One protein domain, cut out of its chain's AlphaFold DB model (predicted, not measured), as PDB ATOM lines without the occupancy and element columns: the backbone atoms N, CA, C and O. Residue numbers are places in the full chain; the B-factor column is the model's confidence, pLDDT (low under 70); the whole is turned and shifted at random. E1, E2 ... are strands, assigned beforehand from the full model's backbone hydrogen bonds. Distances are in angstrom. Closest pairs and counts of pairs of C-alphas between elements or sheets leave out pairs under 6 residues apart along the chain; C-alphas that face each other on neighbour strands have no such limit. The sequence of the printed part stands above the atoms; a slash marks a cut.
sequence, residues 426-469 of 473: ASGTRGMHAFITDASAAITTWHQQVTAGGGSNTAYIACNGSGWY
ATOM      1  N   ALA A 426     -24.043  56.063  60.802       89.81
ATOM      2  CA  ALA A 426     -23.000  56.905  60.223       89.81
ATOM      3  C   ALA A 426     -23.302  58.396  60.470       89.81
ATOM      4  O   ALA A 426     -24.337  58.757  61.034       89.81
ATOM      5  N   SER A 427     -22.419  59.294  60.025       81.62
ATOM      6  CA  SER A 427     -22.565  60.745  60.223       81.62
ATOM      7  C   SER A 427     -23.907  61.296  59.724       81.62
ATOM      8  O   SER A 427     -24.512  62.123  60.401       81.62
ATOM      9  N   GLY A 428     -24.410  60.792  58.591       76.19
ATOM     10  CA  GLY A 428     -25.704  61.181  58.015       76.19
ATOM     11  C   GLY A 428     -26.931  60.698  58.796       76.19
ATOM     12  O   GLY A 428     -28.038  61.145  58.522       76.19
ATOM     13  N   THR A 429     -26.751  59.807  59.771       77.44
ATOM     14  CA  THR A 429     -27.830  59.226  60.581       77.44
ATOM     15  C   THR A 429     -27.708  59.573  62.065       77.44
ATOM     16  O   THR A 429     -28.419  59.012  62.902       77.44
ATOM     17  N   ARG A 430     -26.783  60.471  62.425       80.56
ATOM     18  CA  ARG A 430     -26.592  60.940  63.800       80.56
ATOM     19  C   ARG A 430     -27.882  61.577  64.328       80.56
ATOM     20  O   ARG A 430     -28.449  62.445  63.676       80.56
ATOM     21  N   GLY A 431     -28.315  61.167  65.517       78.06
ATOM     22  CA  GLY A 431     -29.561  61.619  66.142       78.06
ATOM     23  C   GLY A 431     -30.794  60.788  65.780       78.06
ATOM     24  O   GLY A 431     -31.870  61.081  66.286       78.06
ATOM     25  N   MET A 432     -30.672  59.744  64.949       79.56
ATOM     26  CA  MET A 432     -31.765  58.780  64.785       79.56
ATOM     27  C   MET A 432     -31.998  58.002  66.085       79.56
ATOM     28  O   MET A 432     -31.039  57.515  66.685       79.56
ATOM     29  N   HIS A 433     -33.267  57.853  66.472       82.44
ATOM     30  CA  HIS A 433     -33.718  57.044  67.606       82.44
ATOM     31  C   HIS A 433     -34.388  55.762  67.098       82.44
ATOM     32  O   HIS A 433     -35.116  55.801  66.106       82.44
ATOM     33  N   ALA A 434     -34.175  54.641  67.780       80.94
ATOM     34  CA  ALA A 434     -34.800  53.362  67.449       80.94
ATOM     35  C   ALA A 434     -35.150  52.572  68.715       80.94
ATOM     36  O   ALA A 434     -34.579  52.809  69.783       80.94
ATOM     37  N   PHE A 435     -36.075  51.619  68.580       84.62
ATOM     38  CA  PHE A 435     -36.324  50.589  69.583       84.62
ATOM     39  C   PHE A 435     -35.989  49.228  68.983       84.62
ATOM     40  O   PHE A 435     -36.516  48.858  67.930       84.62
ATOM     41  N   ILE A 436     -35.112  48.480  69.642       83.50
ATOM     42  CA  ILE A 436     -34.789  47.112  69.237       83.50
ATOM     43  C   ILE A 436     -35.309  46.111  70.248       83.50
ATOM     44  O   ILE A 436     -35.492  46.438  71.418       83.50
ATOM     45  N   THR A 437     -35.539  44.891  69.774       84.62
ATOM     46  CA  THR A 437     -36.059  43.776  70.583       84.62
ATOM     47  C   THR A 437     -35.062  42.627  70.731       84.62
ATOM     48  O   THR A 437     -35.351  41.644  71.406       84.62
ATOM     49  N   ASP A 438     -33.883  42.758  70.123       85.00
ATOM     50  CA  ASP A 438     -32.902  41.693  69.930       85.00
ATOM     51  C   ASP A 438     -31.473  42.107  70.331       85.00
ATOM     52  O   ASP A 438     -30.490  41.608  69.775       85.00
ATOM     53  N   ALA A 439     -31.332  43.030  71.291       85.62
ATOM     54  CA  ALA A 439     -30.026  43.517  71.720       85.62
ATOM     55  C   ALA A 439     -29.137  42.353  72.194       85.62
ATOM     56  O   ALA A 439     -29.559  41.506  72.994       85.62
ATOM     57  N   SER A 440     -27.884  42.336  71.726       86.56
ATOM     58  CA  SER A 440     -26.930  41.241  71.956       86.56
ATOM     59  C   SER A 440     -26.573  41.016  73.432       86.56
ATOM     60  O   SER A 440     -26.032  39.972  73.786       86.56
ATOM     61  N   ALA A 441     -26.846  41.995  74.297       86.81
ATOM     62  CA  ALA A 441     -26.630  41.938  75.737       86.81
ATOM     63  C   ALA A 441     -27.664  42.804  76.471       86.81
ATOM     64  O   ALA A 441     -28.264  43.701  75.877       86.81
ATOM     65  N   ALA A 442     -27.848  42.549  77.768       87.88
ATOM     66  CA  ALA A 442     -28.632  43.426  78.628       87.88
ATOM     67  C   ALA A 442     -27.961  44.806  78.728       87.88
ATOM     68  O   ALA A 442     -26.729  44.909  78.788       87.88
ATOM     69  N   ILE A 443     -28.777  45.859  78.747       88.75
ATOM     70  CA  ILE A 443     -28.301  47.220  78.982       88.75
ATOM     71  C   ILE A 443     -28.113  47.380  80.486       88.75
ATOM     72  O   ILE A 443     -29.051  47.210  81.255       88.75
ATOM     73  N   THR A 444     -26.881  47.640  80.911       89.44
ATOM     74  CA  THR A 444     -26.541  47.792  82.336       89.44
ATOM     75  C   THR A 444     -26.042  49.191  82.669       89.44
ATOM     76  O   THR A 444     -25.919  49.535  83.844       89.44
ATOM     77  N   THR A 445     -25.777  50.018  81.654       86.44
ATOM     78  CA  THR A 445     -25.350  51.405  81.822       86.44
ATOM     79  C   THR A 445     -25.946  52.320  80.755       86.44
ATOM     80  O   THR A 445     -26.174  51.935  79.606       86.44
ATOM     81  N   TRP A 446     -26.155  53.581  81.136       84.00
ATOM     82  CA  TRP A 446     -26.494  54.651  80.203       84.00
ATOM     83  C   TRP A 446     -25.386  54.817  79.155       84.00
ATOM     84  O   TRP A 446     -24.201  54.754  79.491       84.00
ATOM     85  N   HIS A 447     -25.760  55.028  77.890       87.25
ATOM     86  CA  HIS A 447     -24.824  55.111  76.765       87.25
ATOM     87  C   HIS A 447     -23.951  53.856  76.575       87.25
ATOM     88  O   HIS A 447     -22.845  53.935  76.037       87.25
ATOM     89  N   GLN A 448     -24.435  52.674  76.960       90.00
ATOM     90  CA  GLN A 448     -23.822  51.419  76.525       90.00
ATOM     91  C   GLN A 448     -23.959  51.282  75.004       90.00
ATOM     92  O   GLN A 448     -25.044  51.486  74.458       90.00
ATOM     93  N   GLN A 449     -22.871  50.934  74.311       91.25
ATOM     94  CA  GLN A 449     -22.932  50.638  72.881       91.25
ATOM     95  C   GLN A 449     -23.745  49.361  72.654       91.25
ATOM     96  O   GLN A 449     -23.495  48.332  73.285       91.25
ATOM     97  N   VAL A 450     -24.701  49.425  71.736       88.81
ATOM     98  CA  VAL A 450     -25.636  48.343  71.444       88.81
ATOM     99  C   VAL A 450     -25.352  47.777  70.059       88.81
ATOM    100  O   VAL A 450     -25.231  48.519  69.085       88.81
ATOM    101  N   THR A 451     -25.256  46.450  69.977       84.50
ATOM    102  CA  THR A 451     -25.171  45.706  68.713       84.50
ATOM    103  C   THR A 451     -26.429  44.846  68.582       84.50
ATOM    104  O   THR A 451     -26.882  44.267  69.571       84.50
ATOM    105  N   ALA A 452     -27.026  44.804  67.389       73.69
ATOM    106  CA  ALA A 452     -28.179  43.946  67.105       73.69
ATOM    107  C   ALA A 452     -27.745  42.548  66.663       73.69
ATOM    108  O   ALA A 452     -26.639  42.372  66.143       73.69
ATOM    109  N   GLY A 453     -28.637  41.578  66.854       69.94
ATOM    110  CA  GLY A 453     -28.383  40.165  66.613       69.94
ATOM    111  C   GLY A 453     -27.750  39.467  67.819       69.94
ATOM    112  O   GLY A 453     -26.591  39.701  68.160       69.94
ATOM    113  N   GLY A 454     -28.505  38.552  68.434       65.88
ATOM    114  CA  GLY A 454     -27.969  37.567  69.382       65.88
ATOM    115  C   GLY A 454     -28.632  37.497  70.761       65.88
ATOM    116  O   GLY A 454     -28.181  36.695  71.573       65.88
ATOM    117  N   GLY A 455     -29.685  38.276  71.045       73.19
ATOM    118  CA  GLY A 455     -30.371  38.239  72.345       73.19
ATOM    119  C   GLY A 455     -31.880  38.498  72.280       73.19
ATOM    120  O   GLY A 455     -32.457  38.601  71.204       73.19
ATOM    121  N   SER A 456     -32.516  38.586  73.454       80.44
ATOM    122  CA  SER A 456     -33.945  38.909  73.646       80.44
ATOM    123  C   SER A 456     -34.154  40.221  74.412       80.44
ATOM    124  O   SER A 456     -35.223  40.458  74.974       80.44
ATOM    125  N   ASN A 457     -33.097  41.023  74.542       85.44
ATOM    126  CA  ASN A 457     -33.128  42.250  75.322       85.44
ATOM    127  C   ASN A 457     -33.671  43.391  74.462       85.44
ATOM    128  O   ASN A 457     -33.289  43.553  73.302       85.44
ATOM    129  N   THR A 458     -34.540  44.205  75.047       85.56
ATOM    130  CA  THR A 458     -35.095  45.390  74.396       85.56
ATOM    131  C   THR A 458     -34.329  46.636  74.806       85.56
ATOM    132  O   THR A 458     -33.944  46.748  75.967       85.56
ATOM    133  N   ALA A 459     -34.149  47.595  73.901       85.56
ATOM    134  CA  ALA A 459     -33.493  48.856  74.238       85.56
ATOM    135  C   ALA A 459     -33.981  50.019  73.371       85.56
ATOM    136  O   ALA A 459     -34.164  49.868  72.159       85.56
ATOM    137  N   TYR A 460     -34.112  51.195  73.991       86.75
ATOM    138  CA  TYR A 460     -34.190  52.478  73.293       86.75
ATOM    139  C   TYR A 460     -32.780  53.001  73.039       86.75
ATOM    140  O   TYR A 460     -31.981  53.129  73.968       86.75
ATOM    141  N   ILE A 461     -32.470  53.320  71.786       86.94
ATOM    142  CA  ILE A 461     -31.103  53.629  71.349       86.94
ATOM    143  C   ILE A 461     -31.037  54.871  70.448       86.94
ATOM    144  O   ILE A 461     -31.999  55.174  69.740       86.94
ATOM    145  N   ALA A 462     -29.887  55.556  70.434       89.12
ATOM    146  CA  ALA A 462     -29.516  56.577  69.445       89.12
ATOM    147  C   ALA A 462     -28.313  56.181  68.617       89.12
ATOM    148  O   ALA A 462     -27.333  55.661  69.146       89.12
ATOM    149  N   CYS A 463     -28.309  56.624  67.367       88.00
ATOM    150  CA  CYS A 463     -27.092  56.730  66.585       88.00
ATOM    151  C   CYS A 463     -26.317  58.010  66.950       88.00
ATOM    152  O   CYS A 463     -26.818  59.123  66.775       88.00
ATOM    153  N   ASN A 464     -25.064  57.885  67.395       88.38
ATOM    154  CA  ASN A 464     -24.196  59.043  67.676       88.38
ATOM    155  C   ASN A 464     -23.394  59.532  66.448       88.38
ATOM    156  O   ASN A 464     -22.650  60.509  66.554       88.38
ATOM    157  N   GLY A 465     -23.547  58.867  65.299       87.88
ATOM    158  CA  GLY A 465     -22.787  59.109  64.070       87.88
ATOM    159  C   GLY A 465     -21.758  58.023  63.729       87.88
ATOM    160  O   GLY A 465     -21.208  58.051  62.631       87.88
ATOM    161  N   SER A 466     -21.503  57.076  64.634       90.19
ATOM    162  CA  SER A 466     -20.595  55.938  64.414       90.19
ATOM    163  C   SER A 466     -21.056  54.625  65.058       90.19
ATOM    164  O   SER A 466     -20.625  53.556  64.636       90.19
ATOM    165  N   GLY A 467     -21.935  54.679  66.060       89.81
ATOM    166  CA  GLY A 467     -22.523  53.506  66.703       89.81
ATOM    167  C   GLY A 467     -23.873  53.807  67.354       89.81
ATOM    168  O   GLY A 467     -24.248  54.969  67.541       89.81
ATOM    169  N   TRP A 468     -24.602  52.744  67.686       90.94
ATOM    170  CA  TRP A 468     -25.861  52.815  68.424       90.94
ATOM    171  C   TRP A 468     -25.607  52.715  69.929       90.94
ATOM    172  O   TRP A 468     -24.825  51.870  70.358       90.94
ATOM    173  N   TYR A 469     -26.261  53.558  70.724       91.56
ATOM    174  CA  TYR A 469     -26.054  53.657  72.172       91.56
ATOM    175  C   TYR A 469     -27.382  53.738  72.914       91.56
ATOM    176  O   TYR A 469     -28.285  54.435  72.457       91.56
TER     177      TYR A 469
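This is residues 426 to 469 of the 473 residues of an uncharacterized protein of Paraburkholderia bannensis (UniProt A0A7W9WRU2). Little regular structure is present: a two-strand hairpin, E1 and E2, has a long loop, residues 440 to 456, between its strands. The loop folds back so that residues 449 to 450 pair with the last residues, 468 to 469, which also pair with the end of E2. The printed part has 44 residues, no named helix and two antiparallel strands, E1 then E2, with 14 residues in them: all strand. It is compact, with a radius of gyration of the C-alphas of 9.9 A, and elongated, spanning 28 by 18 by 13 A.

E1 is residues 433 to 439, 14.6 A long, from C-alpha 433 at (-33.718, 57.044, 67.606). E2 is residues 457 to 463, 18.0 A long, ending with C-alpha 463 at (-27.092, 56.730, 66.585).

E1 and E2 form an antiparallel hairpin, their directions 147 degrees apart. N 434 and O 461 are within hydrogen-bond range at 3.0 A, as are N 439 and O 457 at 2.9 A.

The farthest C-alphas, Gly 428 and Ser 456, are 28.4 A apart. The printed part has no cut; the link from E1 to E2 is long. Residues 453 to 454 have pLDDT under 70.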